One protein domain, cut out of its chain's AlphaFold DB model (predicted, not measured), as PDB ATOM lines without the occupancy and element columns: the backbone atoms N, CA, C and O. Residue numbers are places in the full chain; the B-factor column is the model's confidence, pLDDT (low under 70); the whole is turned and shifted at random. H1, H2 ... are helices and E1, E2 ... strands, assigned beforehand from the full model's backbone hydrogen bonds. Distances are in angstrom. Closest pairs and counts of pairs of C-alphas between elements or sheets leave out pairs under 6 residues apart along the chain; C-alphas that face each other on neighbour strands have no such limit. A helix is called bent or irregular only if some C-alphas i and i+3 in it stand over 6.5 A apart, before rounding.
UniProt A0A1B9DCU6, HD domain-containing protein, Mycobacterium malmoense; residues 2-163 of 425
ATOM      1  N   SER A   2      35.129  34.125  -0.431       94.50
ATOM      2  CA  SER A   2      35.133  35.614  -0.319       94.50
ATOM      3  C   SER A   2      34.527  36.374  -1.514       94.50
ATOM      4  O   SER A   2      33.717  37.283  -1.337       94.50
ATOM      5  N   LEU A   3      34.866  35.975  -2.746       94.25
ATOM      6  CA  LEU A   3      34.310  36.596  -3.954       94.25
ATOM      7  C   LEU A   3      32.801  36.359  -4.107       94.25
ATOM      8  O   LEU A   3      32.106  37.266  -4.553       94.25
ATOM      9  N   VAL A   4      32.306  35.182  -3.707       95.44
ATOM     10  CA  VAL A   4      30.876  34.834  -3.723       95.44
ATOM     11  C   VAL A   4      30.122  35.665  -2.690       95.44
ATOM     12  O   VAL A   4      29.144  36.314  -3.044       95.44
ATOM     13  N   ALA A   5      30.628  35.748  -1.453       97.44
ATOM     14  CA  ALA A   5      30.044  36.593  -0.407       97.44
ATOM     15  C   ALA A   5      29.961  38.062  -0.854       97.44
ATOM     16  O   ALA A   5      28.935  38.723  -0.697       97.44
ATOM     17  N   ARG A   6      31.031  38.561  -1.484       97.38
ATOM     18  CA  ARG A   6      31.080  39.915  -2.041       97.38
ATOM     19  C   ARG A   6      30.059  40.121  -3.164       97.38
ATOM     20  O   ARG A   6      29.454  41.188  -3.224       97.38
ATOM     21  N   GLU A   7      29.891  39.156  -4.067       97.00
ATOM     22  CA  GLU A   7      28.935  39.282  -5.177       97.00
ATOM     23  C   GLU A   7      27.488  39.250  -4.680       97.00
ATOM     24  O   GLU A   7      26.717  40.135  -5.040       97.00
ATOM     25  N   ILE A   8      27.154  38.337  -3.760       97.69
ATOM     26  CA  ILE A   8      25.833  38.292  -3.113       97.69
ATOM     27  C   ILE A   8      25.527  39.632  -2.429       97.69
ATOM     28  O   ILE A   8      24.459  40.206  -2.641       97.69
ATOM     29  N   ALA A   9      26.474  40.172  -1.651       97.69
ATOM     30  CA  ALA A   9      26.293  41.461  -0.985       97.69
ATOM     31  C   ALA A   9      26.086  42.614  -1.986       97.69
ATOM     32  O   ALA A   9      25.214  43.463  -1.788       97.69
ATOM     33  N   ASN A  10      26.851  42.635  -3.084       97.00
ATOM     34  CA  ASN A  10      26.687  43.625  -4.149       97.00
ATOM     35  C   ASN A  10      25.308  43.542  -4.809       97.00
ATOM     36  O   ASN A  10      24.675  44.577  -5.017       97.00
ATOM     37  N   ASP A  11      24.838  42.343  -5.143       96.06
ATOM     38  CA  ASP A  11      23.550  42.150  -5.809       96.06
ATOM     39  C   ASP A  11      22.373  42.515  -4.905       96.06
ATOM     40  O   ASP A  11      21.453  43.211  -5.347       96.06
ATOM     41  N   LEU A  12      22.438  42.159  -3.620       96.06
ATOM     42  CA  LEU A  12      21.439  42.578  -2.637       96.06
ATOM     43  C   LEU A  12      21.409  44.103  -2.466       96.06
ATOM     44  O   LEU A  12      20.326  44.685  -2.426       96.06
ATOM     45  N   LEU A  13      22.563  44.777  -2.440       95.88
ATOM     46  CA  LEU A  13      22.607  46.242  -2.380       95.88
ATOM     47  C   LEU A  13      22.116  46.909  -3.670       95.88
ATOM     48  O   LEU A  13      21.433  47.932  -3.608       95.88
ATOM     49  N   ARG A  14      22.410  46.340  -4.846       96.06
ATOM     50  CA  ARG A  14      21.839  46.813  -6.121       96.06
ATOM     51  C   ARG A  14      20.315  46.698  -6.106       96.06
ATOM     52  O   ARG A  14      19.642  47.653  -6.492       96.06
ATOM     53  N   ALA A  15      19.779  45.572  -5.629       94.44
ATOM     54  CA  ALA A  15      18.341  45.371  -5.468       94.44
ATOM     55  C   ALA A  15      17.741  46.365  -4.461       94.44
ATOM     56  O   ALA A  15      16.741  47.011  -4.764       94.44
ATOM     57  N   ALA A  16      18.395  46.571  -3.316       95.31
ATOM     58  CA  ALA A  16      17.990  47.545  -2.304       95.31
ATOM     59  C   ALA A  16      17.968  48.986  -2.842       95.31
ATOM     60  O   ALA A  16      17.061  49.746  -2.533       95.31
ATOM     61  N   HIS A  17      18.920  49.381  -3.690       95.75
ATOM     62  CA  HIS A  17      18.891  50.702  -4.329       95.75
ATOM     63  C   HIS A  17      17.770  50.857  -5.365       95.75
ATOM     64  O   HIS A  17      17.356  51.983  -5.648       95.75
ATOM     65  N   ALA A  18      17.300  49.755  -5.951       96.44
ATOM     66  CA  ALA A  18      16.245  49.758  -6.960       96.44
ATOM     67  C   ALA A  18      14.829  49.624  -6.367       96.44
ATOM     68  O   ALA A  18      13.868  50.051  -7.007       96.44
ATOM     69  N   ASP A  19      14.693  49.052  -5.166       95.75
ATOM     70  CA  ASP A  19      13.420  48.719  -4.525       95.75
ATOM     71  C   ASP A  19      13.363  49.231  -3.073       95.75
ATOM     72  O   ASP A  19      14.069  48.747  -2.187       95.75
ATOM     73  N   ALA A  20      12.494  50.213  -2.814       95.62
ATOM     74  CA  ALA A  20      12.388  50.865  -1.504       95.62
ATOM     75  C   ALA A  20      11.997  49.912  -0.348       95.62
ATOM     76  O   ALA A  20      12.568  50.053   0.736       95.62
ATOM     77  N   PRO A  21      11.078  48.937  -0.521       93.31
ATOM     78  CA  PRO A  21      10.833  47.907   0.488       93.31
ATOM     79  C   PRO A  21      12.082  47.090   0.849       93.31
ATOM     80  O   PRO A  21      12.359  46.890   2.031       93.31
ATOM     81  N   THR A  22      12.860  46.663  -0.149       92.81
ATOM     82  CA  THR A  22      14.129  45.948   0.055       92.81
ATOM     83  C   THR A  22      15.154  46.836   0.759       92.81
ATOM     84  O   THR A  22      15.835  46.378   1.676       92.81
ATOM     85  N   GLN A  23      15.227  48.122   0.401       95.19
ATOM     86  CA  GLN A  23      16.081  49.094   1.087       95.19
ATOM     87  C   GLN A  23      15.756  49.201   2.576       95.19
ATOM     88  O   GLN A  23      16.654  49.127   3.413       95.19
ATOM     89  N   ALA A  24      14.473  49.371   2.898       92.38
ATOM     90  CA  ALA A  24      14.010  49.463   4.274       92.38
ATOM     91  C   ALA A  24      14.342  48.182   5.049       92.38
ATOM     92  O   ALA A  24      14.819  48.257   6.175       92.38
ATOM     93  N   LEU A  25      14.174  47.013   4.422       90.81
ATOM     94  CA  LEU A  25      14.526  45.736   5.037       90.81
ATOM     95  C   LEU A  25      16.023  45.631   5.362       90.81
ATOM     96  O   LEU A  25      16.356  45.251   6.477       90.81
ATOM     97  N   VAL A  26      16.918  45.990   4.435       92.69
ATOM     98  CA  VAL A  26      18.373  45.980   4.692       92.69
ATOM     99  C   VAL A  26      18.729  46.907   5.856       92.69
ATOM    100  O   VAL A  26      19.486  46.516   6.740       92.69
ATOM    101  N   ILE A  27      18.161  48.116   5.893       91.31
ATOM    102  CA  ILE A  27      18.398  49.084   6.977       91.31
ATOM    103  C   ILE A  27      17.904  48.528   8.318       91.31
ATOM    104  O   ILE A  27      18.630  48.574   9.309       91.31
ATOM    105  N   ASP A  28      16.701  47.957   8.341       86.62
ATOM    106  CA  ASP A  28      16.101  47.395   9.553       86.62
ATOM    107  C   ASP A  28      16.867  46.177  10.091       86.62
ATOM    108  O   ASP A  28      16.773  45.869  11.279       86.62
ATOM    109  N   LEU A  29      17.617  45.477   9.236       86.62
ATOM    110  CA  LEU A  29      18.469  44.345   9.610       86.62
ATOM    111  C   LEU A  29      19.875  44.762  10.080       86.62
ATOM    112  O   LEU A  29      20.672  43.895  10.426       86.62
ATOM    113  N   GLY A  30      20.161  46.067  10.158       87.44
ATOM    114  CA  GLY A  30      21.446  46.610  10.625       87.44
ATOM    115  C   GLY A  30      22.317  47.222   9.528       87.44
ATOM    116  O   GLY A  30      23.387  47.745   9.825       87.44
ATOM    117  N   GLY A  31      21.851  47.222   8.276       91.81
ATOM    118  CA  GLY A  31      22.657  47.587   7.115       91.81
ATOM    119  C   GLY A  31      23.376  46.381   6.509       91.81
ATOM    120  O   GLY A  31      23.148  45.244   6.906       91.81
ATOM    121  N   LEU A  32      24.194  46.643   5.487       95.69
ATOM    122  CA  LEU A  32      24.978  45.624   4.794       95.69
ATOM    123  C   LEU A  32      26.311  46.213   4.326       95.69
ATOM    124  O   LEU A  32      26.326  47.118   3.487       95.69
ATOM    125  N   ASP A  33      27.420  45.681   4.838       97.31
ATOM    126  CA  ASP A  33      28.775  46.065   4.441       97.31
ATOM    127  C   ASP A  33      29.457  44.991   3.568       97.31
ATOM    128  O   ASP A  33      29.787  43.887   4.004       97.31
ATOM    129  N   ILE A  34      29.725  45.342   2.305       97.69
ATOM    130  CA  ILE A  34      30.362  44.448   1.321       97.69
ATOM    131  C   ILE A  34      31.779  44.040   1.749       97.69
ATOM    132  O   ILE A  34      32.206  42.912   1.485       97.69
ATOM    133  N   ALA A  35      32.539  44.954   2.358       97.69
ATOM    134  CA  ALA A  35      33.910  44.683   2.772       97.69
ATOM    135  C   ALA A  35      33.934  43.734   3.974       97.69
ATOM    136  O   ALA A  35      34.780  42.842   4.013       97.69
ATOM    137  N   ALA A  36      32.980  43.861   4.897       97.69
ATOM    138  CA  ALA A  36      32.792  42.922   5.994       97.69
ATOM    139  C   ALA A  36      32.388  41.527   5.491       97.69
ATOM    140  O   ALA A  36      32.993  40.552   5.930       97.69
ATOM    141  N   CYS A  37      31.482  41.410   4.508       97.94
ATOM    142  CA  CYS A  37      31.193  40.125   3.850       97.94
ATOM    143  C   CYS A  37      32.444  39.514   3.203       97.94
ATOM    144  O   CYS A  37      32.720  38.327   3.365       97.94
ATOM    145  N   ALA A  38      33.227  40.314   2.475       97.69
ATOM    146  CA  ALA A  38      34.439  39.832   1.818       97.69
ATOM    147  C   ALA A  38      35.515  39.401   2.831       97.69
ATOM    148  O   ALA A  38      36.167  38.378   2.616       97.69
ATOM    149  N   ALA A  39      35.687  40.158   3.919       96.88
ATOM    150  CA  ALA A  39      36.622  39.861   5.001       96.88
ATOM    151  C   ALA A  39      36.199  38.620   5.793       96.88
ATOM    152  O   ALA A  39      37.016  37.721   5.981       96.88
ATOM    153  N   GLY A  40      34.917  38.522   6.166       96.88
ATOM    154  CA  GLY A  40      34.330  37.310   6.738       96.88
ATOM    155  C   GLY A  40      34.580  36.110   5.833       96.88
ATOM    156  O   GLY A  40      35.064  35.067   6.267       96.88
ATOM    157  N   GLY A  41      34.406  36.330   4.531       95.69
ATOM    158  CA  GLY A  41      34.656  35.327   3.520       95.69
ATOM    159  C   GLY A  41      36.135  34.950   3.287       95.69
ATOM    160  O   GLY A  41      36.425  33.987   2.581       95.69
ATOM    161  N   LEU A  42      37.094  35.718   3.800       95.56
ATOM    162  CA  LEU A  42      38.517  35.351   3.788       95.56
ATOM    163  C   LEU A  42      38.904  34.629   5.075       95.56
ATOM    164  O   LEU A  42      39.726  33.720   5.045       95.56
ATOM    165  N   ALA A  43      38.311  35.042   6.191       94.81
ATOM    166  CA  ALA A  43      38.718  34.609   7.515       94.81
ATOM    167  C   ALA A  43      37.910  33.427   8.079       94.81
ATOM    168  O   ALA A  43      38.324  32.910   9.106       94.81
ATOM    169  N   HIS A  44      36.829  32.962   7.432       90.25
ATOM    170  CA  HIS A  44      35.938  31.921   7.992       90.25
ATOM    171  C   HIS A  44      36.650  30.666   8.526       90.25
ATOM    172  O   HIS A  44      36.223  30.118   9.539       90.25
ATOM    173  N   ASP A  45      37.763  30.273   7.894       89.62
ATOM    174  CA  ASP A  45      38.430  29.005   8.165       89.62
ATOM    175  C   ASP A  45      39.801  29.126   8.831       89.62
ATOM    176  O   ASP A  45      40.427  28.110   9.128       89.62
ATOM    177  N   ILE A  46      40.276  30.336   9.131       92.88
ATOM    178  CA  ILE A  46      41.650  30.531   9.635       92.88
ATOM    179  C   ILE A  46      41.883  29.902  11.018       92.88
ATOM    180  O   ILE A  46      43.026  29.725  11.425       92.88
ATOM    181  N   GLY A  47      40.813  29.595  11.756       92.56
ATOM    182  CA  GLY A  47      40.870  28.906  13.043       92.56
ATOM    183  C   GLY A  47      40.708  27.387  12.974       92.56
ATOM    184  O   GLY A  47      40.650  26.750  14.027       92.56
ATOM    185  N   HIS A  48      40.586  26.780  11.789       92.75
ATOM    186  CA  HIS A  48      40.388  25.335  11.696       92.75
ATOM    187  C   HIS A  48      41.567  24.546  12.270       92.75
ATOM    188  O   HIS A  48      42.726  24.956  12.229       92.75
ATOM    189  N   ALA A  49      41.248  23.385  12.839       93.31
ATOM    190  CA  ALA A  49      42.267  22.433  13.240       93.31
ATOM    191  C   ALA A  49      43.034  21.937  12.002       93.31
ATOM    192  O   ALA A  49      42.406  21.742  10.953       93.31
ATOM    193  N   PRO A  50      44.346  21.658  12.122       92.44
ATOM    194  CA  PRO A  50      45.041  20.904  11.086       92.44
ATOM    195  C   PRO A  50      44.331  19.562  10.905       92.44
ATOM    196  O   PRO A  50      43.846  18.998  11.884       92.44
ATOM    197  N   PHE A  51      44.282  19.032   9.688       89.94
ATOM    198  CA  PHE A  51      43.605  17.767   9.375       89.94
ATOM    199  C   PHE A  51      42.075  17.756   9.580       89.94
ATOM    200  O   PHE A  51      41.469  16.700   9.783       89.94
ATOM    201  N   ALA A  52      41.432  18.922   9.510       84.00
ATOM    202  CA  ALA A  52      39.979  19.071   9.435       84.00
ATOM    203  C   ALA A  52      39.194  18.528  10.658       84.00
ATOM    204  O   ALA A  52      39.561  18.735  11.818       84.00
ATOM    205  N   HIS A  53      38.023  17.923  10.417       84.56
ATOM    206  CA  HIS A  53      36.996  17.721  11.442       84.56
ATOM    207  C   HIS A  53      37.396  16.734  12.544       84.56
ATOM    208  O   HIS A  53      37.208  17.025  13.728       84.56
ATOM    209  N   ALA A  54      37.969  15.582  12.190       85.56
ATOM    210  CA  ALA A  54      38.382  14.592  13.181       85.56
ATOM    211  C   ALA A  54      39.433  15.138  14.151       85.56
ATOM    212  O   ALA A  54      39.383  14.857  15.352       85.56
ATOM    213  N   ALA A  55      40.351  15.967  13.654       91.50
ATOM    214  CA  ALA A  55      41.301  16.662  14.501       91.50
ATOM    215  C   ALA A  55      40.607  17.626  15.463       91.50
ATOM    216  O   ALA A  55      40.914  17.596  16.650       91.50
ATOM    217  N   ALA A  56      39.627  18.410  15.005       92.69
ATOM    218  CA  ALA A  56      38.853  19.295  15.877       92.69
ATOM    219  C   ALA A  56      38.171  18.530  17.028       92.69
ATOM    220  O   ALA A  56      38.274  18.937  18.186       92.69
ATOM    221  N   VAL A  57      37.552  17.378  16.735       91.94
ATOM    222  CA  VAL A  57      36.967  16.483  17.755       91.94
ATOM    223  C   VAL A  57      38.036  16.003  18.735       91.94
ATOM    224  O   VAL A  57      37.821  15.974  19.952       91.94
ATOM    225  N   ARG A  58      39.219  15.637  18.226       94.06
ATOM    226  CA  ARG A  58      40.310  15.187  19.084       94.06
ATOM    227  C   ARG A  58      40.834  16.312  19.977       94.06
ATOM    228  O   ARG A  58      41.006  16.069  21.169       94.06
ATOM    229  N   LEU A  59      41.032  17.520  19.452       95.19
ATOM    230  CA  LEU A  59      41.448  18.691  20.231       95.19
ATOM    231  C   LEU A  59      40.432  19.019  21.333       95.19
ATOM    232  O   LEU A  59      40.836  19.272  22.468       95.19
ATOM    233  N   ASP A  60      39.131  18.942  21.029       93.81
ATOM    234  CA  ASP A  60      38.065  19.163  22.013       93.81
ATOM    235  C   ASP A  60      38.141  18.144  23.157       93.81
ATOM    236  O   ASP A  60      38.231  18.513  24.330       93.81
ATOM    237  N   SER A  61      38.211  16.851  22.817       92.69
ATOM    238  CA  SER A  61      38.342  15.786  23.821       92.69
ATOM    239  C   SER A  61      39.631  15.901  24.644       92.69
ATOM    240  O   SER A  61      39.608  15.656  25.847       92.69
ATOM    241  N   TRP A  62      40.742  16.317  24.027       94.88
ATOM    242  CA  TRP A  62      42.033  16.469  24.698       94.88
ATOM    243  C   TRP A  62      42.054  17.630  25.697       94.88
ATOM    244  O   TRP A  62      42.701  17.542  26.743       94.88
ATOM    245  N   LEU A  63      41.335  18.717  25.408       93.56
ATOM    246  CA  LEU A  63      41.147  19.819  26.354       93.56
ATOM    247  C   LEU A  63      40.235  19.417  27.521       93.56
ATOM    248  O   LEU A  63      40.487  19.833  28.649       93.56
ATOM    249  N   ALA A  64      39.233  18.569  27.276       90.75
ATOM    250  CA  ALA A  64      38.312  18.082  28.305       90.75
ATOM    251  C   ALA A  64      38.957  17.118  29.327       90.75
ATOM    252  O   ALA A  64      38.398  16.879  30.396       90.75
ATOM    253  N   GLU A  65      40.140  16.570  29.034       92.12
ATOM    254  CA  GLU A  65      40.909  15.718  29.956       92.12
ATOM    255  C   GLU A  65      41.486  16.485  31.168       92.12
ATOM    256  O   GLU A  65      41.971  15.861  32.116       92.12
ATOM    257  N   VAL A  66      41.456  17.824  31.164       89.06
ATOM    258  CA  VAL A  66      41.924  18.679  32.271       89.06
ATOM    259  C   VAL A  66      40.815  19.579  32.808       89.06
ATOM    260  O   VAL A  66      39.794  19.803  32.171       89.06
ATOM    261  N   SER A  67      41.026  20.120  34.009       77.44
ATOM    262  CA  SER A  67      40.118  21.098  34.622       77.44
ATOM    263  C   SER A  67      40.616  22.533  34.420       77.44
ATOM    264  O   SER A  67      41.821  22.774  34.329       77.44
ATOM    265  N   GLY A  68      39.684  23.487  34.350       70.06
ATOM    266  CA  GLY A  68      39.965  24.915  34.174       70.06
ATOM    267  C   GLY A  68      38.919  25.611  33.304       70.06
ATOM    268  O   GLY A  68      38.109  24.960  32.647       70.06
ATOM    269  N   THR A  69      38.933  26.941  33.300       67.12
ATOM    270  CA  THR A  69      38.004  27.778  32.522       67.12
ATOM    271  C   THR A  69      38.173  27.597  31.014       67.12
ATOM    272  O   THR A  69      37.195  27.441  30.301       67.12
ATOM    273  N   GLU A  70      39.406  27.492  30.529       68.75
ATOM    274  CA  GLU A  70      39.740  27.301  29.112       68.75
ATOM    275  C   GLU A  70      39.452  25.866  28.642       68.75
ATOM    276  O   GLU A  70      39.285  25.621  27.446       68.75
ATOM    277  N   ALA A  71      39.395  24.922  29.588       74.31
ATOM    278  CA  ALA A  71      38.996  23.539  29.348       74.31
ATOM    279  C   ALA A  71      37.470  23.397  29.268       74.31
ATOM    280  O   ALA A  71      36.985  22.571  28.503       74.31
ATOM    281  N   LYS A  72      36.714  24.235  29.999       81.19
ATOM    282  CA  LYS A  72      35.243  24.312  29.903       81.19
ATOM    283  C   LYS A  72      34.794  24.662  28.483       81.19
ATOM    284  O   LYS A  72      33.785  24.148  28.010       81.19
ATOM    285  N   ASP A  73      35.561  25.514  27.812       86.75
ATOM    286  CA  ASP A  73      35.282  25.922  26.442       86.75
ATOM    287  C   ASP A  73      35.576  24.808  25.424       86.75
ATOM    288  O   ASP A  73      34.840  24.652  24.456       86.75
ATOM    289  N   GLY A  74      36.627  24.006  25.631       91.88
ATOM    290  CA  GLY A  74      37.096  23.009  24.658       91.88
ATOM    291  C   GLY A  74      37.417  23.611  23.278       91.88
ATOM    292  O   GLY A  74      37.837  24.763  23.200       91.88
ATOM    293  N   PHE A  75      37.295  22.866  22.180       94.62
ATOM    294  CA  PHE A  75      37.721  23.321  20.847       94.62
ATOM    295  C   PHE A  75      36.569  23.448  19.841       94.62
ATOM    296  O   PHE A  75      35.719  22.570  19.737       94.62
ATOM    297  N   GLU A  76      36.598  24.525  19.050       94.94
ATOM    298  CA  GLU A  76      35.721  24.764  17.900       94.94
ATOM    299  C   GLU A  76      36.434  25.756  16.962       94.94
ATOM    300  O   GLU A  76      37.002  26.743  17.434       94.94
ATOM    301  N   GLY A  77      36.445  25.488  15.653       95.00
ATOM    302  CA  GLY A  77      37.188  26.281  14.666       95.00
ATOM    303  C   GLY A  77      36.678  27.716  14.468       95.00
ATOM    304  O   GLY A  77      37.474  28.630  14.271       95.00
ATOM    305  N   ASN A  78      35.376  27.960  14.590       95.00
ATOM    306  CA  ASN A  78      34.765  29.291  14.578       95.00
ATOM    307  C   ASN A  78      35.184  30.093  15.819       95.00
ATOM    308  O   ASN A  78      35.503  31.276  15.713       95.00
ATOM    309  N   ALA A  79      35.231  29.451  16.992       95.75
ATOM    310  CA  ALA A  79      35.732  30.087  18.211       95.75
ATOM    311  C   ALA A  79      37.231  30.387  18.127       95.75
ATOM    312  O   ALA A  79      37.678  31.473  18.507       95.75
ATOM    313  N   GLN A  80      37.997  29.463  17.547       96.31
ATOM    314  CA  GLN A  80      39.409  29.675  17.268       96.31
ATOM    315  C   GLN A  80      39.623  30.796  16.240       96.31
ATOM    316  O   GLN A  80      40.526  31.601  16.425       96.31
ATOM    317  N   THR A  81      38.777  30.918  15.214       95.88
ATOM    318  CA  THR A  81      38.836  32.003  14.216       95.88
ATOM    319  C   THR A  81      38.710  33.365  14.888       95.88
ATOM    320  O   THR A  81      39.529  34.255  14.655       95.88
ATOM    321  N   LEU A  82      37.739  33.516  15.792       95.19
ATOM    322  CA  LEU A  82      37.559  34.761  16.529       95.19
ATOM    323  C   LEU A  82      38.739  35.051  17.473       95.19
ATOM    324  O   LEU A  82      39.188  36.191  17.588       95.19
ATOM    325  N   ARG A  83      39.279  34.012  18.118       94.25
ATOM    326  CA  ARG A  83      40.481  34.113  18.952       94.25
ATOM    327  C   ARG A  83      41.716  34.515  18.143       94.25
ATOM    328  O   ARG A  83      42.498  35.332  18.622       94.25
ATOM    329  N   VAL A  84      41.880  33.998  16.926       94.31
ATOM    330  CA  VAL A  84      42.983  34.370  16.030       94.31
ATOM    331  C   VAL A  84      42.928  35.863  15.729       94.31
ATOM    332  O   VAL A  84      43.876  36.576  16.051       94.31
ATOM    333  N   VAL A  85      41.801  36.364  15.211       93.88
ATOM    334  CA  VAL A  85      41.693  37.780  14.817       93.88
ATOM    335  C   VAL A  85      41.661  38.745  15.998       93.88
ATOM    336  O   VAL A  85      42.029  39.905  15.841       93.88
ATOM    337  N   GLY A  86      41.185  38.300  17.161       91.44
ATOM    338  CA  GLY A  86      40.951  39.171  18.311       91.44
ATOM    339  C   GLY A  86      41.995  39.087  19.420       91.44
ATOM    340  O   GLY A  86      41.966  39.928  20.312       91.44
ATOM    341  N   ALA A  87      42.898  38.103  19.387       88.50
ATOM    342  CA  ALA A  87      43.916  37.924  20.424       88.50
ATOM    343  C   ALA A  87      45.277  37.454  19.886       88.50
ATOM    344  O   ALA A  87      46.298  37.983  20.309       88.50
ATOM    345  N   LEU A  88      45.322  36.481  18.968       88.50
ATOM    346  CA  LEU A  88      46.598  35.849  18.591       88.50
ATOM    347  C   LEU A  88      47.384  36.645  17.543       88.50
ATOM    348  O   LEU A  88      48.597  36.815  17.682       88.50
ATOM    349  N   ASP A  89      46.708  37.142  16.506       83.31
ATOM    350  CA  ASP A  89      47.331  37.972  15.477       83.31
ATOM    351  C   ASP A  89      47.245  39.440  15.883       83.31
ATOM    352  O   ASP A  89      46.281  40.153  15.608       83.31
ATOM    353  N   VAL A  90      48.274  39.890  16.594       75.69
ATOM    354  CA  VAL A  90      48.305  41.230  17.172       75.69
ATOM    355  C   VAL A  90      48.887  42.241  16.180       75.69
ATOM    356  O   VAL A  90      50.034  42.120  15.743       75.69
ATOM    357  N   ARG A  91      48.115  43.287  15.859       62.31
ATOM    358  CA  ARG A  91      48.554  44.393  14.992       62.31
ATOM    359  C   ARG A  91      49.607  45.290  15.656       62.31
ATOM    360  O   ARG A  91      50.532  45.748  14.987       62.31
ATOM    361  N   GLU A  92      49.472  45.541  16.959       66.25
ATOM    362  CA  GLU A  92      50.387  46.354  17.774       66.25
ATOM    363  C   GLU A  92      50.699  45.635  19.088       66.25
ATOM    364  O   GLU A  92      49.768  45.228  19.767       66.25
ATOM    365  N   GLN A  93      51.975  45.513  19.479       60.31
ATOM    366  CA  GLN A  93      52.444  44.631  20.571       60.31
ATOM    367  C   GLN A  93      51.784  44.818  21.958       60.31
ATOM    368  O   GLN A  93      51.990  43.967  22.818       60.31
ATOM    369  N   ASP A  94      50.972  45.861  22.159       62.81
ATOM    370  CA  ASP A  94      50.242  46.154  23.400       62.81
ATOM    371  C   ASP A  94      48.710  46.282  23.203       62.81
ATOM    372  O   ASP A  94      48.002  46.749  24.099       62.81
ATOM    373  N   SER A  95      48.171  45.901  22.038       70.06
ATOM    374  CA  SER A  95      46.725  45.928  21.781       70.06
ATOM    375  C   SER A  95      46.031  44.705  22.374       70.06
ATOM    376  O   SER A  95      46.384  43.569  22.073       70.06
ATOM    377  N   ALA A  96      44.978  44.944  23.155       71.81
ATOM    378  CA  ALA A  96      44.093  43.894  23.661       71.81
ATOM    379  C   ALA A  96      43.082  43.378  22.612       71.81
ATOM    380  O   ALA A  96      42.253  42.536  22.944       71.81
ATOM    381  N   TRP A  97      43.118  43.900  21.378       81.56
ATOM    382  CA  TRP A  97      42.103  43.662  20.341       81.56
ATOM    383  C   TRP A  97      42.627  42.905  19.111       81.56
ATOM    384  O   TRP A  97      41.993  42.943  18.057       81.56
ATOM    385  N   GLY A  98      43.782  42.237  19.209       87.88
ATOM    386  CA  GLY A  98      44.361  41.478  18.096       87.88
ATOM    387  C   GLY A  98      44.584  42.358  16.861       87.88
ATOM    388  O   GLY A  98      45.375  43.307  16.896       87.88
ATOM    389  N   LEU A  99      43.859  42.066  15.777       91.31
ATOM    390  CA  LEU A  99      43.882  42.816  14.518       91.31
ATOM    391  C   LEU A  99      43.139  44.163  14.575       91.31
ATOM    392  O   LEU A  99      43.253  44.944  13.628       91.31
ATOM    393  N   ASP A 100      42.419  44.445  15.666       91.38
ATOM    394  CA  ASP A 100      41.632  45.670  15.874       91.38
ATOM    395  C   ASP A 100      40.582  45.873  14.762       91.38
ATOM    396  O   ASP A 100      40.511  46.904  14.086       91.38
ATOM    397  N   LEU A 101      39.811  44.809  14.502       93.31
ATOM    398  CA  LEU A 101      38.762  44.792  13.482       93.31
ATOM    399  C   LEU A 101      37.515  45.545  13.951       93.31
ATOM    400  O   LEU A 101      37.156  45.532  15.124       93.31
ATOM    401  N   THR A 102      36.801  46.143  12.996       95.06
ATOM    402  CA  THR A 102      35.535  46.826  13.282       95.06
ATOM    403  C   THR A 102      34.458  45.852  13.774       95.06
ATOM    404  O   THR A 102      34.441  44.682  13.377       95.06
ATOM    405  N   ALA A 103      33.500  46.352  14.560       94.81
ATOM    406  CA  ALA A 103      32.365  45.570  15.058       94.81
ATOM    407  C   ALA A 103      31.622  44.794  13.953       94.81
ATOM    408  O   ALA A 103      31.299  43.627  14.151       94.81
ATOM    409  N   VAL A 104      31.395  45.404  12.780       95.81
ATOM    410  CA  VAL A 104      30.693  44.748  11.659       95.81
ATOM    411  C   VAL A 104      31.521  43.611  11.055       95.81
ATOM    412  O   VAL A 104      30.986  42.551  10.744       95.81
ATOM    413  N   THR A 105      32.846  43.769  10.965       96.69
ATOM    414  CA  THR A 105      33.735  42.696  10.498       96.69
ATOM    415  C   THR A 105      33.762  41.528  11.482       96.69
ATOM    416  O   THR A 105      33.695  40.380  11.055       96.69
ATOM    417  N   LEU A 106      33.813  41.796  12.791       95.81
ATOM    418  CA  LEU A 106      33.715  40.740  13.803       95.81
ATOM    419  C   LEU A 106      32.347  40.047  13.755       95.81
ATOM    420  O   LEU A 106      32.286  38.824  13.809       95.81
ATOM    421  N   ALA A 107      31.259  40.804  13.588       94.62
ATOM    422  CA  ALA A 107      29.913  40.249  13.471       94.62
ATOM    423  C   ALA A 107      29.745  39.360  12.228       94.62
ATOM    424  O   ALA A 107      28.977  38.401  12.280       94.62
ATOM    425  N   ALA A 108      30.462  39.640  11.134       96.44
ATOM    426  CA  ALA A 108      30.479  38.810   9.928       96.44
ATOM    427  C   ALA A 108      31.169  37.445  10.138       96.44
ATOM    428  O   ALA A 108      30.865  36.492   9.427       96.44
ATOM    429  N   LEU A 109      32.078  37.343  11.116       95.81
ATOM    430  CA  LEU A 109      32.824  36.119  11.449       95.81
ATOM    431  C   LEU A 109      32.092  35.204  12.443       95.81
ATOM    432  O   LEU A 109      32.482  34.054  12.635       95.81
ATOM    433  N   MET A 110      31.047  35.696  13.109       93.62
ATOM    434  CA  MET A 110      30.376  34.969  14.189       93.62
ATOM    435  C   MET A 110      29.194  34.138  13.678       93.62
ATOM    436  O   MET A 110      28.035  34.482  13.916       93.62
ATOM    437  N   LYS A 111      29.497  33.007  13.029       92.81
ATOM    438  CA  LYS A 111      28.495  32.024  12.567       92.81
ATOM    439  C   LYS A 111      27.587  31.529  13.694       92.81
ATOM    440  O   LYS A 111      26.388  31.354  13.497       92.81
ATOM    441  N   TYR A 112      28.151  31.352  14.884       93.38
ATOM    442  CA  TYR A 112      27.466  30.881  16.081       93.38
ATOM    443  C   TYR A 112      27.715  31.879  17.216       93.38
ATOM    444  O   TYR A 112      28.613  31.671  18.036       93.38
ATOM    445  N   PRO A 113      26.991  33.009  17.253       92.06
ATOM    446  CA  PRO A 113      27.386  34.187  18.016       92.06
ATOM    447  C   PRO A 113      26.994  34.086  19.506       92.06
ATOM    448  O   PRO A 113      26.298  34.945  20.055       92.06
ATOM    449  N   TYR A 114      27.429  33.004  20.147       91.50
ATOM    450  CA  TYR A 114      27.185  32.631  21.534       91.50
ATOM    451  C   TYR A 114      28.335  31.757  22.079       91.50
ATOM    452  O   TYR A 114      29.186  31.278  21.321       91.50
ATOM    453  N   LEU A 115      28.379  31.575  23.404       92.50
ATOM    454  CA  LEU A 115      29.351  30.714  24.083       92.50
ATOM    455  C   LEU A 115      28.936  29.242  24.001       92.50
ATOM    456  O   LEU A 115      27.766  28.930  23.787       92.50
ATOM    457  N   ARG A 116      29.866  28.317  24.264       91.50
ATOM    458  CA  ARG A 116      29.559  26.875  24.295       91.50
ATOM    459  C   ARG A 116      28.413  26.514  25.243       91.50
ATOM    460  O   ARG A 116      27.605  25.657  24.909       91.50
ATOM    461  N   GLU A 117      28.348  27.139  26.418       88.75
ATOM    462  CA  GLU A 117      27.297  26.858  27.411       88.75
ATOM    463  C   GLU A 117      25.912  27.366  27.000       88.75
ATOM    464  O   GLU A 117      24.903  26.847  27.470       88.75
ATOM    465  N   ASP A 118      25.881  28.338  26.089       88.44
ATOM    466  CA  ASP A 118      24.664  28.895  25.514       88.44
ATOM    467  C   ASP A 118      24.299  28.224  24.188       88.44
ATOM    468  O   ASP A 118      23.351  28.658  23.532       88.44
ATOM    469  N   ALA A 119      25.042  27.205  23.754       87.12
ATOM    470  CA  ALA A 119      24.739  26.501  22.522       87.12
ATOM    471  C   ALA A 119      23.407  25.737  22.643       87.12
ATOM    472  O   ALA A 119      23.103  25.191  23.706       87.12
ATOM    473  N   PRO A 120      22.593  25.685  21.574       82.56
ATOM    474  CA  PRO A 120      21.397  24.849  21.562       82.56
ATOM    475  C   PRO A 120      21.765  23.368  21.739       82.56
ATOM    476  O   PRO A 120      22.841  22.935  21.318       82.56
ATOM    477  N   ASP A 121      20.861  22.592  22.350       68.81
ATOM    478  CA  ASP A 121      21.057  21.160  22.590       68.81
ATOM    479  C   ASP A 121      21.341  20.426  21.271       68.81
ATOM    480  O   ASP A 121      20.461  20.221  20.435       68.81
ATOM    481  N   SER A 122      22.590  20.005  21.087       61.22
ATOM    482  CA  SER A 122      23.025  19.267  19.909       61.22
ATOM    483  C   SER A 122      22.947  17.764  20.182       61.22
ATOM    484  O   SER A 122      23.875  17.168  20.735       61.22
ATOM    485  N   THR A 123      21.839  17.111  19.818       48.97
ATOM    486  CA  THR A 123      21.742  15.646  19.927       48.97
ATOM    487  C   THR A 123      22.637  14.978  18.881       48.97
ATOM    488  O   THR A 123      22.275  14.898  17.711       48.97
ATOM    489  N   GLY A 124      23.796  14.466  19.300       48.00
ATOM    490  CA  GLY A 124      24.652  13.616  18.462       48.00
ATOM    491  C   GLY A 124      25.628  14.339  17.524       48.00
ATOM    492  O   GLY A 124      26.307  13.660  16.758       48.00
ATOM    493  N   THR A 125      25.750  15.668  17.596       59.41
ATOM    494  CA  THR A 125      26.761  16.447  16.851       59.41
ATOM    495  C   THR A 125      27.707  17.190  17.794       59.41
ATOM    496  O   THR A 125      27.411  17.373  18.975       59.41
ATOM    497  N   THR A 126      28.862  17.619  17.276       69.19
ATOM    498  CA  THR A 126      29.767  18.524  18.001       69.19
ATOM    499  C   THR A 126      29.057  19.839  18.310       69.19
ATOM    500  O   THR A 126      28.356  20.390  17.460       69.19
ATOM    501  N   THR A 127      29.225  20.337  19.536       85.00
ATOM    502  CA  THR A 127      28.645  21.613  19.965       85.00
ATOM    503  C   THR A 127      29.295  22.756  19.189       85.00
ATOM    504  O   THR A 127      30.510  22.927  19.242       85.00
ATOM    505  N   LYS A 128      28.488  23.537  18.468       91.12
ATOM    506  CA  LYS A 128      28.943  24.656  17.635       91.12
ATOM    507  C   LYS A 128      28.801  25.979  18.368       91.12
ATOM    508  O   LYS A 128      27.732  26.239  18.904       91.12
ATOM    509  N   PHE A 129      29.857  26.789  18.383       93.94
ATOM    510  CA  PHE A 129      29.915  28.107  19.022       93.94
ATOM    511  C   PHE A 129      31.097  28.910  18.442       93.94
ATOM    512  O   PHE A 129      32.074  28.319  17.985       93.94
ATOM    513  N   SER A 130      31.026  30.244  18.449       95.00
ATOM    514  CA  SER A 130      32.074  31.127  17.898       95.00
ATOM    515  C   SER A 130      32.849  31.898  18.966       95.00
ATOM    516  O   SER A 130      33.707  32.705  18.618       95.00
ATOM    517  N   ILE A 131      32.550  31.708  20.257       93.94
ATOM    518  CA  ILE A 131      33.131  32.525  21.330       93.94
ATOM    519  C   ILE A 131      33.646  31.654  22.469       93.94
ATOM    520  O   ILE A 131      32.883  30.960  23.140       93.94
ATOM    521  N   TYR A 132      34.954  31.746  22.711       93.75
ATOM    522  CA  TYR A 132      35.555  31.315  23.969       93.75
ATOM    523  C   TYR A 132      35.254  32.313  25.080       93.75
ATOM    524  O   TYR A 132      35.184  33.520  24.841       93.75
ATOM    525  N   SER A 133      35.156  31.823  26.313       91.94
ATOM    526  CA  SER A 133      34.883  32.628  27.505       91.94
ATOM    527  C   SER A 133      35.884  33.785  27.653       91.94
ATOM    528  O   SER A 133      35.506  34.896  28.018       91.94
ATOM    529  N   ALA A 134      37.153  33.561  27.293       88.75
ATOM    530  CA  ALA A 134      38.206  34.582  27.318       88.75
ATOM    531  C   ALA A 134      38.024  35.710  26.278       88.75
ATOM    532  O   ALA A 134      38.636  36.766  26.406       88.75
ATOM    533  N   GLN A 135      37.202  35.495  25.250       91.12
ATOM    534  CA  GLN A 135      36.956  36.417  24.137       91.12
ATOM    535  C   GLN A 135      35.547  37.042  24.191       91.12
ATOM    536  O   GLN A 135      35.084  37.606  23.201       91.12
ATOM    537  N   TYR A 136      34.860  36.988  25.338       91.06
ATOM    538  CA  TYR A 136      33.500  37.526  25.485       91.06
ATOM    539  C   TYR A 136      33.373  39.008  25.085       91.06
ATOM    540  O   TYR A 136      32.392  39.403  24.459       91.06
ATOM    541  N   GLU A 137      34.381  39.832  25.372       91.56
ATOM    542  CA  GLU A 137      34.368  41.255  25.002       91.56
ATOM    543  C   GLU A 137      34.297  41.477  23.479       91.56
ATOM    544  O   GLU A 137      33.696  42.450  23.021       91.56
ATOM    545  N   LEU A 138      34.829  40.546  22.674       92.00
ATOM    546  CA  LEU A 138      34.704  40.602  21.214       92.00
ATOM    547  C   LEU A 138      33.252  40.404  20.775       92.00
ATOM    548  O   LEU A 138      32.802  41.090  19.858       92.00
ATOM    549  N   LEU A 139      32.507  39.515  21.445       91.38
ATOM    550  CA  LEU A 139      31.068  39.357  21.223       91.38
ATOM    551  C   LEU A 139      30.350  40.667  21.524       91.38
ATOM    552  O   LEU A 139      29.623  41.177  20.675       91.38
ATOM    553  N   ALA A 140      30.593  41.238  22.704       89.31
ATOM    554  CA  ALA A 140      29.972  42.491  23.114       89.31
ATOM    555  C   ALA A 140      30.261  43.627  22.118       89.31
ATOM    556  O   ALA A 140      29.353  44.389  21.779       89.31
ATOM    557  N   HIS A 141      31.490  43.711  21.597       92.00
ATOM    558  CA  HIS A 141      31.847  44.684  20.569       92.00
ATOM    559  C   HIS A 141      31.141  44.410  19.234       92.00
ATOM    560  O   HIS A 141      30.505  45.312  18.694       92.00
ATOM    561  N   ALA A 142      31.170  43.174  18.729       92.38
ATOM    562  CA  ALA A 142      30.505  42.803  17.480       92.38
ATOM    563  C   ALA A 142      28.996  43.083  17.514       92.38
ATOM    564  O   ALA A 142      28.426  43.590  16.550       92.38
ATOM    565  N   ARG A 143      28.340  42.847  18.660       90.19
ATOM    566  CA  ARG A 143      26.908  43.136  18.844       90.19
ATOM    567  C   ARG A 143      26.552  44.620  18.748       90.19
ATOM    568  O   ARG A 143      25.382  44.938  18.547       90.19
ATOM    569  N   GLN A 144      27.519  45.534  18.819       89.25
ATOM    570  CA  GLN A 144      27.278  46.962  18.584       89.25
ATOM    571  C   GLN A 144      26.929  47.265  17.121       89.25
ATOM    572  O   GLN A 144      26.253  48.261  16.875       89.25
ATOM    573  N   ALA A 145      27.340  46.409  16.174       88.69
ATOM    574  CA  ALA A 145      26.971  46.518  14.761       88.69
ATOM    575  C   ALA A 145      25.540  46.030  14.467       88.69
ATOM    576  O   ALA A 145      25.021  46.279  13.384       88.69
ATOM    577  N   MET A 146      24.894  45.361  15.425       86.88
ATOM    578  CA  MET A 146      23.543  44.833  15.259       86.88
ATOM    579  C   MET A 146      22.480  45.869  15.659       86.88
ATOM    580  O   MET A 146      22.729  46.678  16.566       86.88
ATOM    581  N   PRO A 147      21.279  45.838  15.042       83.06
ATOM    582  CA  PRO A 147      20.169  46.692  15.462       83.06
ATOM    583  C   PRO A 147      19.785  46.407  16.922       83.06
ATOM    584  O   PRO A 147      20.121  45.369  17.478       83.06
ATOM    585  N   GLU A 148      19.102  47.337  17.589       74.69
ATOM    586  CA  GLU A 148      18.740  47.161  19.004       74.69
ATOM    587  C   GLU A 148      17.644  46.097  19.182       74.69
ATOM    588  O   GLU A 148      17.726  45.238  20.061       74.69
ATOM    589  N   PHE A 149      16.662  46.095  18.279       72.06
ATOM    590  CA  PHE A 149      15.514  45.198  18.318       72.06
ATOM    591  C   PHE A 149      15.315  44.490  16.985       72.06
ATOM    592  O   PHE A 149      15.490  45.078  15.918       72.06
ATOM    593  N   TYR A 150      14.883  43.236  17.069       64.06
ATOM    594  CA  TYR A 150      14.388  42.459  15.946       64.06
ATOM    595  C   TYR A 150      12.885  42.205  16.112       64.06
ATOM    596  O   TYR A 150      12.471  41.791  17.198       64.06
ATOM    597  N   PRO A 151      12.051  42.390  15.076       56.62
ATOM    598  CA  PRO A 151      10.663  41.942  15.121       56.62
ATOM    599  C   PRO A 151      10.612  40.408  15.084       56.62
ATOM    600  O   PRO A 151      10.945  39.801  14.069       56.62
ATOM    601  N   GLY A 152      10.228  39.773  16.192       57.06
ATOM    602  CA  GLY A 152      10.081  38.322  16.279       57.06
ATOM    603  C   GLY A 152       8.949  37.783  15.403       57.06
ATOM    604  O   GLY A 152       8.090  38.532  14.934       57.06
ATOM    605  N   VAL A 153       8.943  36.460  15.212       51.88
ATOM    606  CA  VAL A 153       7.974  35.732  14.366       51.88
ATOM    607  C   VAL A 153       6.519  35.989  14.802       51.88
ATOM    608  O   VAL A 153       5.633  36.065  13.955       51.88
ATOM    609  N   ASP A 154       6.297  36.250  16.095       56.00
ATOM    610  CA  ASP A 154       4.978  36.514  16.691       56.00
ATOM    611  C   ASP A 154       4.685  38.012  16.929       56.00
ATOM    612  O   ASP A 154       3.715  38.373  17.595       56.00
ATOM    613  N   GLY A 155       5.525  38.914  16.409       55.81
ATOM    614  CA  GLY A 155       5.409  40.362  16.628       55.81
ATOM    615  C   GLY A 155       5.977  40.862  17.964       55.81
ATOM    616  O   GLY A 155       6.010  42.075  18.187       55.81
ATOM    617  N   GLU A 156       6.474  39.974  18.831       57.38
ATOM    618  CA  GLU A 156       7.252  40.368  20.010       57.38
ATOM    619  C   GLU A 156       8.673  40.770  19.601       57.38
ATOM    620  O   GLU A 156       9.362  40.057  18.872       57.38
ATOM    621  N   SER A 157       9.113  41.951  20.036       60.69
ATOM    622  CA  SER A 157      10.464  42.435  19.751       60.69
ATOM    623  C   SER A 157      11.466  41.712  20.646       60.69
ATOM    624  O   SER A 157      11.375  41.813  21.867       60.69
ATOM    625  N   VAL A 158      12.431  41.013  20.051       65.00
ATOM    626  CA  VAL A 158      13.559  40.422  20.782       65.00
ATOM    627  C   VAL A 158      14.733  41.386  20.689       65.00
ATOM    628  O   VAL A 158      15.012  41.922  19.614       65.00
ATOM    629  N   GLU A 159      15.425  41.627  21.802       70.25
ATOM    630  CA  GLU A 159      16.665  42.399  21.785       70.25
ATOM    631  C   GLU A 159      17.695  41.649  20.933       70.25
ATOM    632  O   GLU A 159      18.163  40.567  21.296       70.25
ATOM    633  N   TYR A 160      18.035  42.204  19.767       69.62
ATOM    634  CA  TYR A 160      18.892  41.518  18.798       69.62
ATOM    635  C   TYR A 160      20.266  41.247  19.415       69.62
ATOM    636  O   TYR A 160      20.846  40.177  19.226       69.62
ATOM    637  N   ARG A 161      20.767  42.207  20.202       68.62
ATOM    638  CA  ARG A 161      22.068  42.139  20.878       68.62
ATOM    639  C   ARG A 161      22.186  40.965  21.847       68.62
ATOM    640  O   ARG A 161      23.290  40.464  22.025       68.62
ATOM    641  N   ALA A 162      21.070  40.517  22.418       69.50
ATOM    642  CA  ALA A 162      20.998  39.352  23.296       69.50
ATOM    643  C   ALA A 162      20.568  38.064  22.561       69.50
ATOM    644  O   ALA A 162      20.489  36.999  23.170       69.50
ATOM    645  N   SER A 163      20.273  38.142  21.260       76.88
ATOM    646  CA  SER A 163      19.813  37.003  20.461       76.88
ATOM    647  C   SER A 163      20.971  36.155  19.929       76.88
ATOM    648  O   SER A 163      22.089  36.635  19.756       76.88
TER     649      SER A 163
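What this domain is: This is residues 2 to 163 of the 425 residues of the protein "HD domain-containing protein" of Mycobacterium malmoense (UniProt A0A1B9DCU6). Four helices, H1, H3, H7 and H8, are stacked in a row, each touching the next, and H6 packs beside H7 and H8. H2 makes a corner with H1 at one end of the long axis, H4 and H5 lie at the opposite end, and a small hairpin of two short strands, E1 and E2, follows H8. Long loops, residues 89 to 102 and 110 to 132, come before and after H7, which lies nearest the middle. The printed part has 162 residues with eight named helices, H1 to H8, followed by E1 and E2, which make an antiparallel sheet in the order E1 - E2; the class is mostly helix. The whole is compact, with a radius of gyration of the C-alphas of 17.3 A and spans of 55 by 40 by 31 A.

How they stand to each other: H1, residues 2 to 18, touches H2, residues 20 to 28, only at the corner, with its residues 13 to 17 alone; the closest C-alphas, of Ala 16 and Gln 23, are 4.2 A apart. H3, residues 34 to 43, touches H1 at a shallow tilt of 18 degrees, opposite ways; their closest C-alphas, of Ser 2 and Gly 41, are 3.9 A apart. H4, residues 52 to 64, and H5, residues 69 to 73, only just touch, and only at the corner, with 3 pairs of C-alphas within 8 A, the closest being Leu 63 and Ala 71 at 5.2 A. H6, residues 77 to 88, is close to H4 but not clearly touching it, with the C-alphas of Ala 56 and Gly 77 closest at 7.3 A. H7, residues 103 to 109, forms a helical hairpin with H6; they touch at 37 degrees, only just a steep tilt, with the C-alphas of Leu 82 and Leu 109 closest at 7.1 A. H7 also touches H3 at a steep tilt of 47 degrees, the same way, with the C-alphas of Ala 36 and Thr 105 closest at 4.6 A. H8, residues 133 to 145, touches H7 at a steep tilt of 64 degrees, opposite ways, with the C-alphas of Ala 103 and Ala 142 closest at 4.1 A. H8 touches H6 about perpendicular, at 88 degrees, with the C-alphas of Arg 83 and Gln 135 closest at 6.7 A. With residues 133 to 134 alone H8 touches H5, the C-alphas of Asp 73 and Ser 133 being closest at 6.8 A. H3 and H8 are apart. E1, residues 149 to 151, and E2, residues 157 to 159, form an antiparallel hairpin at 147 degrees, with N 150 and O 158 at 2.9 A and N 158 and O 150 at 3.0 A, both within hydrogen-bond range. Every O i to N i+4 pair is within hydrogen-bond range in H1, H2, H3, H4, H6 and H7; H5 has 0 of 1, with 1 of 2 O i to N i+3 pairs, and H8 has 4 of 9, with 8 of 10.

Where its parts are: H1 begins at C-alpha 2, (35.133, 35.614, -0.319), and is 24.5 A long. H2 is 12.2 A, H3 14.3 A, H4 19.0 A, H5 6.9 A, H6 14.0 A and H7 10.1 A long. H8 is 20.4 A long, from C-alpha 133 at (34.883, 32.628, 27.505), and is irregular: C-alphas 134 and 137 are 8.0 A apart. E1 is 6.7 A long, and E2 is 6.5 A long and ends at C-alpha 159, (16.665, 42.399, 21.785).

The domain as a whole: The C-alphas farthest apart, of Ala 18 and Val 66, are 56.3 A apart. The printed part, residues 2 to 163, has no cut. The links from H6 to H7 and from H7 to H8 are long, with 14 and 23 residues. The mean pLDDT of the printed part is 86.8; residues 69 to 70, 91 to 94, 121 to 126, 150 to 158 and 160 to 162 are under 70.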